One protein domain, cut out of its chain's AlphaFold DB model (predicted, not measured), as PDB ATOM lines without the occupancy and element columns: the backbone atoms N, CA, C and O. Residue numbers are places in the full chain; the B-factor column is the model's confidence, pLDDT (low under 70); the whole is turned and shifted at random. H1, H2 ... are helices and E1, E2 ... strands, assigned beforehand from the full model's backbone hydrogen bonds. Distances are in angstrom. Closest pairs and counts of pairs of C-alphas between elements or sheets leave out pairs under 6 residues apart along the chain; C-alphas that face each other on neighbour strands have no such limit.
ATOM      1  N   LEU A   4     195.165 254.836 186.223       96.50
ATOM      2  CA  LEU A   4     194.599 254.839 187.573       96.50
ATOM      3  C   LEU A   4     195.686 254.842 188.648       96.50
ATOM      4  O   LEU A   4     195.527 255.457 189.691       96.50
ATOM      5  N   ILE A   5     196.800 254.151 188.389       95.38
ATOM      6  CA  ILE A   5     197.924 254.041 189.325       95.38
ATOM      7  C   ILE A   5     199.215 254.052 188.521       95.38
ATOM      8  O   ILE A   5     199.311 253.371 187.495       95.38
ATOM      9  N   GLN A   6     200.219 254.777 188.996       94.62
ATOM     10  CA  GLN A   6     201.561 254.753 188.432       94.62
ATOM     11  C   GLN A   6     202.595 254.777 189.552       94.62
ATOM     12  O   GLN A   6     202.447 255.512 190.521       94.62
ATOM     13  N   GLN A   7     203.664 254.005 189.384       91.19
ATOM     14  CA  GLN A   7     204.838 254.042 190.244       91.19
ATOM     15  C   GLN A   7     206.100 254.093 189.383       91.19
ATOM     16  O   GLN A   7     206.187 253.428 188.344       91.19
ATOM     17  N   TRP A   8     207.080 254.863 189.847       92.12
ATOM     18  CA  TRP A   8     208.457 254.830 189.367       92.12
ATOM     19  C   TRP A   8     209.324 254.091 190.384       92.12
ATOM     20  O   TRP A   8     209.284 254.401 191.572       92.12
ATOM     21  N   SER A   9     210.082 253.095 189.932       85.12
ATOM     22  CA  SER A   9     211.019 252.348 190.776       85.12
ATOM     23  C   SER A   9     212.176 251.828 189.926       85.12
ATOM     24  O   SER A   9     211.943 251.252 188.864       85.12
ATOM     25  N   GLY A  10     213.418 252.073 190.357       84.88
ATOM     26  CA  GLY A  10     214.624 251.575 189.681       84.88
ATOM     27  C   GLY A  10     214.733 251.959 188.200       84.88
ATOM     28  O   GLY A  10     215.145 251.138 187.393       84.88
ATOM     29  N   GLY A  11     214.281 253.158 187.812       88.50
ATOM     30  CA  GLY A  11     214.262 253.602 186.408       88.50
ATOM     31  C   GLY A  11     213.130 253.013 185.554       88.50
ATOM     32  O   GLY A  11     212.961 253.406 184.402       88.50
ATOM     33  N   HIS A  12     212.304 252.128 186.112       87.25
ATOM     34  CA  HIS A  12     211.164 251.536 185.423       87.25
ATOM     35  C   HIS A  12     209.839 252.154 185.875       87.25
ATOM     36  O   HIS A  12     209.596 252.408 187.058       87.25
ATOM     37  N   ARG A  13     208.935 252.344 184.908       90.19
ATOM     38  CA  ARG A  13     207.574 252.834 185.138       90.19
ATOM     39  C   ARG A  13     206.581 251.676 185.105       90.19
ATOM     40  O   ARG A  13     206.368 251.075 184.053       90.19
ATOM     41  N   ARG A  14     205.909 251.413 186.229       90.38
ATOM     42  CA  ARG A  14     204.783 250.467 186.312       90.38
ATOM     43  C   ARG A  14     203.477 251.244 186.388       90.38
ATOM     44  O   ARG A  14     203.377 252.215 187.132       90.38
ATOM     45  N   ARG A  15     202.472 250.831 185.615       94.19
ATOM     46  CA  ARG A  15     201.185 251.535 185.532       94.19
ATOM     47  C   ARG A  15     200.003 250.580 185.454       94.19
ATOM     48  O   ARG A  15     200.111 249.501 184.877       94.19
ATOM     49  N   CYS A  16     198.888 250.997 186.038       96.25
ATOM     50  CA  CYS A  16     197.573 250.407 185.849       96.25
ATOM     51  C   CYS A  16     196.765 251.343 184.940       96.25
ATOM     52  O   CYS A  16     196.349 252.418 185.369       96.25
ATOM     53  N   ASP A  17     196.578 250.953 183.682       96.19
ATOM     54  CA  ASP A  17     195.808 251.678 182.664       96.19
ATOM     55  C   ASP A  17     194.869 250.710 181.916       96.19
ATOM     56  O   ASP A  17     194.679 249.571 182.357       96.19
ATOM     57  N   ALA A  18     194.288 251.130 180.785       96.50
ATOM     58  CA  ALA A  18     193.331 250.291 180.057       96.50
ATOM     59  C   ALA A  18     193.891 248.971 179.539       96.50
ATOM     60  O   ALA A  18     193.110 248.048 179.344       96.50
ATOM     61  N   ARG A  19     195.212 248.829 179.375       94.19
ATOM     62  CA  ARG A  19     195.810 247.529 179.029       94.19
ATOM     63  C   ARG A  19     195.635 246.519 180.161       94.19
ATOM     64  O   ARG A  19     195.528 245.329 179.904       94.19
ATOM     65  N   CYS A  20     195.595 246.999 181.403       95.75
ATOM     66  CA  CYS A  20     195.321 246.187 182.580       95.75
ATOM     67  C   CYS A  20     193.819 246.016 182.785       95.75
ATOM     68  O   CYS A  20     193.324 244.894 182.817       95.75
ATOM     69  N   TYR A  21     193.075 247.116 182.944       97.00
ATOM     70  CA  TYR A  21     191.677 246.994 183.355       97.00
ATOM     71  C   TYR A  21     190.757 246.445 182.260       97.00
ATOM     72  O   TYR A  21     189.714 245.900 182.593       97.00
ATOM     73  N   ASN A  22     191.169 246.480 180.989       96.31
ATOM     74  CA  ASN A  22     190.509 245.750 179.899       96.31
ATOM     75  C   ASN A  22     191.285 244.486 179.473       96.31
ATOM     76  O   ASN A  22     190.995 243.914 178.430       96.31
ATOM     77  N   GLY A  23     192.320 244.089 180.218       94.25
ATOM     78  CA  GLY A  23     193.165 242.950 179.872       94.25
ATOM     79  C   GLY A  23     192.466 241.604 180.077       94.25
ATOM     80  O   GLY A  23     191.597 241.462 180.933       94.25
ATOM     81  N   HIS A  24     192.906 240.592 179.327       91.50
ATOM     82  CA  HIS A  24     192.440 239.207 179.437       91.50
ATOM     83  C   HIS A  24     193.635 238.257 179.641       91.50
ATOM     84  O   HIS A  24     194.766 238.594 179.286       91.50
ATOM     85  N   GLY A  25     193.405 237.077 180.227       86.56
ATOM     86  CA  GLY A  25     194.439 236.057 180.463       86.56
ATOM     87  C   GLY A  25     195.135 236.132 181.830       86.56
ATOM     88  O   GLY A  25     194.759 236.914 182.705       86.56
ATOM     89  N   ASN A  26     196.156 235.287 182.016       73.12
ATOM     90  CA  ASN A  26     196.464 234.708 183.334       73.12
ATOM     91  C   ASN A  26     197.520 235.444 184.179       73.12
ATOM     92  O   ASN A  26     197.867 234.955 185.253       73.12
ATOM     93  N   ARG A  27     198.062 236.596 183.753       82.00
ATOM     94  CA  ARG A  27     199.096 237.271 184.559       82.00
ATOM     95  C   ARG A  27     199.092 238.789 184.435       82.00
ATOM     96  O   ARG A  27     199.566 239.353 183.454       82.00
ATOM     97  N   CYS A  28     198.622 239.453 185.487       91.06
ATOM     98  CA  CYS A  28     198.802 240.887 185.657       91.06
ATOM     99  C   CYS A  28     200.189 241.168 186.249       91.06
ATOM    100  O   CYS A  28     200.525 240.680 187.325       91.06
ATOM    101  N   THR A  29     200.993 241.978 185.564       87.94
ATOM    102  CA  THR A  29     202.293 242.471 186.057       87.94
ATOM    103  C   THR A  29     202.259 243.974 186.355       87.94
ATOM    104  O   THR A  29     203.294 244.603 186.591       87.94
ATOM    105  N   CYS A  30     201.068 244.575 186.375       91.00
ATOM    106  CA  CYS A  30     200.867 245.981 186.705       91.00
ATOM    107  C   CYS A  30     201.025 246.241 188.210       91.00
ATOM    108  O   CYS A  30     201.065 245.326 189.029       91.00
ATOM    109  N   ILE A  31     201.097 247.522 188.573       92.75
ATOM    110  CA  ILE A  31     201.271 247.956 189.965       92.75
ATOM    111  C   ILE A  31     200.078 247.613 190.874       92.75
ATOM    112  O   ILE A  31     200.244 247.476 192.075       92.75
ATOM    113  N   CYS A  32     198.885 247.406 190.311       94.44
ATOM    114  CA  CYS A  32     197.686 247.042 191.076       94.44
ATOM    115  C   CYS A  32     197.695 245.595 191.605       94.44
ATOM    116  O   CYS A  32     196.701 245.164 192.180       94.44
ATOM    117  N   GLY A  33     198.745 244.806 191.334       92.12
ATOM    118  CA  GLY A  33     198.838 243.417 191.794       92.12
ATOM    119  C   GLY A  33     197.736 242.496 191.254       92.12
ATOM    120  O   GLY A  33     197.476 241.452 191.836       92.12
ATOM    121  N   GLY A  34     197.063 242.881 190.164       94.81
ATOM    122  CA  GLY A  34     195.937 242.139 189.591       94.81
ATOM    123  C   GLY A  34     194.552 242.608 190.031       94.81
ATOM    124  O   GLY A  34     193.579 242.225 189.389       94.81
ATOM    125  N   ALA A  35     194.438 243.502 191.019       95.69
ATOM    126  CA  ALA A  35     193.146 243.953 191.549       95.69
ATOM    127  C   ALA A  35     192.212 244.545 190.474       95.69
ATOM    128  O   ALA A  35     190.995 244.389 190.540       95.69
ATOM    129  N   ASN A  36     192.783 245.192 189.454       97.25
ATOM    130  CA  ASN A  36     192.024 245.833 188.378       97.25
ATOM    131  C   ASN A  36     191.970 245.009 187.083       97.25
ATOM    132  O   ASN A  36     191.251 245.400 186.169       97.25
ATOM    133  N   HIS A  37     192.726 243.913 186.965       97.31
ATOM    134  CA  HIS A  37     192.914 243.190 185.699       97.31
ATOM    135  C   HIS A  37     191.601 242.610 185.160       97.31
ATOM    136  O   HIS A  37     190.923 241.854 185.856       97.31
ATOM    137  N   GLY A  38     191.231 242.996 183.936       96.75
ATOM    138  CA  GLY A  38     190.001 242.547 183.270       96.75
ATOM    139  C   GLY A  38     188.689 242.959 183.946       96.75
ATOM    140  O   GLY A  38     187.647 242.375 183.661       96.75
ATOM    141  N   LYS A  39     188.709 243.937 184.863       97.19
ATOM    142  CA  LYS A  39     187.513 244.380 185.605       97.19
ATOM    143  C   LYS A  39     186.707 245.477 184.898       97.19
ATOM    144  O   LYS A  39     185.599 245.792 185.323       97.19
ATOM    145  N   GLY A  40     187.255 246.070 183.842       96.81
ATOM    146  CA  GLY A  40     186.729 247.267 183.194       96.81
ATOM    147  C   GLY A  40     186.983 248.540 184.008       96.81
ATOM    148  O   GLY A  40     187.300 248.503 185.197       96.81
ATOM    149  N   LEU A  41     186.838 249.698 183.357       96.88
ATOM    150  CA  LEU A  41     187.182 251.000 183.945       96.88
ATOM    151  C   LEU A  41     186.403 251.307 185.234       96.88
ATOM    152  O   LEU A  41     186.999 251.728 186.220       96.88
ATOM    153  N   GLN A  42     185.086 251.081 185.241       97.44
ATOM    154  CA  GLN A  42     184.225 251.461 186.368       97.44
ATOM    155  C   GLN A  42     184.561 250.691 187.649       97.44
ATOM    156  O   GLN A  42     184.697 251.281 188.719       97.44
ATOM    157  N   GLN A  43     184.756 249.373 187.550       97.69
ATOM    158  CA  GLN A  43     185.175 248.584 188.705       97.69
ATOM    159  C   GLN A  43     186.619 248.901 189.104       97.69
ATOM    160  O   GLN A  43     186.916 248.977 190.292       97.69
ATOM    161  N   ALA A  44     187.509 249.137 188.136       97.56
ATOM    162  CA  ALA A  44     188.890 249.506 188.425       97.56
ATOM    163  C   ALA A  44     189.006 250.857 189.157       97.56
ATOM    164  O   ALA A  44     189.885 251.005 190.005       97.56
ATOM    165  N   LEU A  45     188.119 251.822 188.887       97.31
ATOM    166  CA  LEU A  45     188.031 253.081 189.638       97.31
ATOM    167  C   LEU A  45     187.673 252.833 191.107       97.31
ATOM    168  O   LEU A  45     188.398 253.293 191.985       97.31
ATOM    169  N   ARG A  46     186.623 252.043 191.370       96.75
ATOM    170  CA  ARG A  46     186.216 251.675 192.739       96.75
ATOM    171  C   ARG A  46     187.332 250.955 193.490       96.75
ATOM    172  O   ARG A  46     187.709 251.367 194.577       96.75
ATOM    173  N   ASN A  47     187.919 249.938 192.868       97.31
ATOM    174  CA  ASN A  47     189.039 249.199 193.447       97.31
ATOM    175  C   ASN A  47     190.226 250.122 193.760       97.31
ATOM    176  O   ASN A  47     190.883 249.962 194.783       97.31
ATOM    177  N   THR A  48     190.506 251.095 192.888       96.50
ATOM    178  CA  THR A  48     191.596 252.058 193.099       96.50
ATOM    179  C   THR A  48     191.309 253.019 194.249       96.50
ATOM    180  O   THR A  48     192.220 253.298 195.026       96.50
ATOM    181  N   ALA A  49     190.063 253.472 194.402       95.06
ATOM    182  CA  ALA A  49     189.651 254.283 195.544       95.06
ATOM    183  C   ALA A  49     189.820 253.520 196.870       95.06
ATOM    184  O   ALA A  49     190.429 254.042 197.800       95.06
ATOM    185  N   GLU A  50     189.385 252.258 196.933       95.69
ATOM    186  CA  GLU A  50     189.554 251.419 198.129       95.69
ATOM    187  C   GLU A  50     191.031 251.158 198.454       95.69
ATOM    188  O   GLU A  50     191.451 251.305 199.599       95.69
ATOM    189  N   MET A  51     191.869 250.891 197.444       94.94
ATOM    190  CA  MET A  51     193.318 250.776 197.652       94.94
ATOM    191  C   MET A  51     193.930 252.065 198.220       94.94
ATOM    192  O   MET A  51     194.818 251.994 199.067       94.94
ATOM    193  N   ALA A  52     193.472 253.241 197.780       93.88
ATOM    194  CA  ALA A  52     193.935 254.512 198.331       93.88
ATOM    195  C   ALA A  52     193.519 254.677 199.802       93.88
ATOM    196  O   ALA A  52     194.351 255.062 200.624       93.88
ATOM    197  N   LYS A  53     192.277 254.314 200.157       94.81
ATOM    198  CA  LYS A  53     191.810 254.301 201.555       94.81
ATOM    199  C   LYS A  53     192.672 253.381 202.421       94.81
ATOM    200  O   LYS A  53     193.089 253.779 203.505       94.81
ATOM    201  N   ASP A  54     192.998 252.185 201.939       94.44
ATOM    202  CA  ASP A  54     193.848 251.241 202.672       94.44
ATOM    203  C   ASP A  54     195.280 251.752 202.863       94.44
ATOM    204  O   ASP A  54     195.883 251.523 203.913       94.44
ATOM    205  N   LEU A  55     195.835 252.461 201.876       92.81
ATOM    206  CA  LEU A  55     197.141 253.108 202.012       92.81
ATOM    207  C   LEU A  55     197.116 254.208 203.076       92.81
ATOM    208  O   LEU A  55     198.020 254.260 203.905       92.81
ATOM    209  N   LEU A  56     196.076 255.046 203.086       95.31
ATOM    210  CA  LEU A  56     195.902 256.089 204.101       95.31
ATOM    211  C   LEU A  56     195.782 255.484 205.505       95.31
ATOM    212  O   LEU A  56     196.485 255.919 206.414       95.31
ATOM    213  N   LYS A  57     194.979 254.425 205.666       94.62
ATOM    214  CA  LYS A  57     194.849 253.699 206.942       94.62
ATOM    215  C   LYS A  57     196.189 253.151 207.434       94.62
ATOM    216  O   LYS A  57     196.475 253.227 208.620       94.62
ATOM    217  N   LYS A  58     197.017 252.605 206.535       95.00
ATOM    218  CA  LYS A  58     198.342 252.058 206.883       95.00
ATOM    219  C   LYS A  58     199.384 253.129 207.188       95.00
ATOM    220  O   LYS A  58     200.321 252.845 207.923       95.00
ATOM    221  N   ALA A  59     199.265 254.312 206.587       95.00
ATOM    222  CA  ALA A  59     200.188 255.412 206.836       95.00
ATOM    223  C   ALA A  59     200.042 255.977 208.259       95.00
ATOM    224  O   ALA A  59     201.030 256.456 208.805       95.00
ATOM    225  N   ASP A  60     198.829 255.917 208.828       92.81
ATOM    226  CA  ASP A  60     198.496 256.314 210.206       92.81
ATOM    227  C   ASP A  60     199.063 257.684 210.627       92.81
ATOM    228  O   ASP A  60     199.535 257.897 211.743       92.81
ATOM    229  N   THR A  61     199.033 258.647 209.706       97.06
ATOM    230  CA  THR A  61     199.406 260.037 209.982       97.06
ATOM    231  C   THR A  61     198.166 260.868 210.291       97.06
ATOM    232  O   THR A  61     197.070 260.550 209.829       97.06
ATOM    233  N   GLU A  62     198.324 261.976 211.015       96.69
ATOM    234  CA  GLU A  62     197.211 262.907 211.275       96.69
ATOM    235  C   GLU A  62     196.572 263.405 209.969       96.69
ATOM    236  O   GLU A  62     195.353 263.387 209.819       96.69
ATOM    237  N   VAL A  63     197.397 263.700 208.958       96.38
ATOM    238  CA  VAL A  63     196.918 264.065 207.615       96.38
ATOM    239  C   VAL A  63     196.090 262.938 206.987       96.38
ATOM    240  O   VAL A  63     195.059 263.200 206.371       96.38
ATOM    241  N   ALA A  64     196.506 261.677 207.134       95.44
ATOM    242  CA  ALA A  64     195.750 260.550 206.597       95.44
ATOM    243  C   ALA A  64     194.396 260.369 207.302       95.44
ATOM    244  O   ALA A  64     193.399 260.093 206.633       95.44
ATOM    245  N   LYS A  65     194.344 260.566 208.625       95.12
ATOM    246  CA  LYS A  65     193.105 260.514 209.419       95.12
ATOM    247  C   LYS A  65     192.123 261.606 208.995       95.12
ATOM    248  O   LYS A  65     190.946 261.314 208.783       95.12
ATOM    249  N   ASP A  66     192.613 262.827 208.789       96.19
ATOM    250  CA  ASP A  66     191.798 263.948 208.317       96.19
ATOM    251  C   ASP A  66     191.217 263.687 206.924       96.19
ATOM    252  O   ASP A  66     190.021 263.889 206.702       96.19
ATOM    253  N   ILE A  67     192.031 263.175 205.994       95.12
ATOM    254  CA  ILE A  67     191.567 262.814 204.647       95.12
ATOM    255  C   ILE A  67     190.488 261.726 204.721       95.12
ATOM    256  O   ILE A  67     189.458 261.843 204.060       95.12
ATOM    257  N   LEU A  68     190.686 260.677 205.528       93.75
ATOM    258  CA  LEU A  68     189.695 259.605 205.683       93.75
ATOM    259  C   LEU A  68     188.360 260.138 206.221       93.75
ATOM    260  O   LEU A  68     187.313 259.815 205.664       93.75
ATOM    261  N   LYS A  69     188.395 261.022 207.225       94.12
ATOM    262  CA  LYS A  69     187.195 261.674 207.766       94.12
ATOM    263  C   LYS A  69     186.473 262.524 206.715       94.12
ATOM    264  O   LYS A  69     185.248 262.531 206.668       94.12
ATOM    265  N   GLN A  70     187.209 263.235 205.860       93.88
ATOM    266  CA  GLN A  70     186.612 264.006 204.765       93.88
ATOM    267  C   GLN A  70     185.921 263.100 203.740       93.88
ATOM    268  O   GLN A  70     184.822 263.418 203.290       93.88
ATOM    269  N   LEU A  71     186.509 261.950 203.403       89.25
ATOM    270  CA  LEU A  71     185.902 261.005 202.460       89.25
ATOM    271  C   LEU A  71     184.549 260.475 202.963       89.25
ATOM    272  O   LEU A  71     183.602 260.411 202.183       89.25
ATOM    273  N   GLU A  72     184.410 260.203 204.263       87.69
ATOM    274  CA  GLU A  72     183.135 259.771 204.865       87.69
ATOM    275  C   GLU A  72     182.014 260.815 204.728       87.69
ATOM    276  O   GLU A  72     180.834 260.465 204.707       87.69
ATOM    277  N   THR A  73     182.361 262.101 204.632       84.44
ATOM    278  CA  THR A  73     181.375 263.180 204.455       84.44
ATOM    279  C   THR A  73     180.905 263.347 203.013       84.44
ATOM    280  O   THR A  73     179.820 263.874 202.801       84.44
ATOM    281  N   VAL A  74     181.698 262.893 202.037       78.75
ATOM    282  CA  VAL A  74     181.386 262.978 200.599       78.75
ATOM    283  C   VAL A  74     180.591 261.758 200.122       78.75
ATOM    284  O   VAL A  74     179.872 261.836 199.132       78.75
ATOM    285  N   GLU A  75     180.715 260.627 200.817       73.06
ATOM    286  CA  GLU A  75     179.995 259.383 200.506       73.06
ATOM    287  C   GLU A  75     178.576 259.321 201.118       73.06
ATOM    288  O   GLU A  75     177.883 258.318 200.940       73.06
ATOM    289  N   ARG A  76     178.147 260.376 201.824       55.81
ATOM    290  CA  ARG A  76     176.786 260.574 202.352       55.81
ATOM    291  C   ARG A  76     175.923 261.386 201.395       55.81
ATOM    292  O   ARG A  76     174.723 261.049 201.303       55.81
TER     293      ARG A  76
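What this domain is: This is residues 4 to 76 of the 76 residues of an uncharacterized protein of Thermoanaerobacteraceae bacterium SP2 (UniProt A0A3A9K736). The long helix H2 makes the middle of a flat, loose model: the short helix H1 packs on its residues 40 to 44, the looping stretch of residues 22 to 39 joins H1 to H2, and past its last residues H3 folds back as a V, while the strand hairpin of E1 and E2 comes near H2 at one place, with the C-alphas of Ile 5 and Thr 48 7.6 A apart, and E2 is apart from H2. The 73 printed residues hold E1, E2, H1, H2 and H3 in that order, class mixed, the two strands antiparallel. The radius of gyration of the C-alphas is 14.1 A, the spans 39 by 33 by 15 A.

Where its parts are: E1, residues 5 to 9, begins at C-alpha (197.924, 254.041, 189.325). E2 is residues 12 to 16, H1 18 to 21, H2 40 to 59, 28.4 A long, and H3 62 to 74, 19.1 A, ending at C-alpha (181.386, 262.978, 200.599).

How they stand to each other: In the hairpin of E1 and E2, N 7 and O 14 are 2.9 A apart. H1 touches H2 at residues 40 to 44 alone, closest C-alphas Tyr 21 and Gly 40, 5.0 A. H2 and H3, a helical hairpin, touch through residues 53 to 57 and 64 to 68 alone, closest C-alphas Leu 56 and Ala 64, 5.1 A, at a steep tilt of 38 degrees, opposite ways. Every O i to N i+4 pair is within hydrogen-bond range in H2, 8 of 9 in H3; H1 is too short for one.

The domain as a whole: The farthest C-alphas, Gly 11 and Arg 76, are 41.3 A apart. The printed part has no cut; the link H1 to H2 is long, 18 residues. Residue 76 alone is under pLDDT 70.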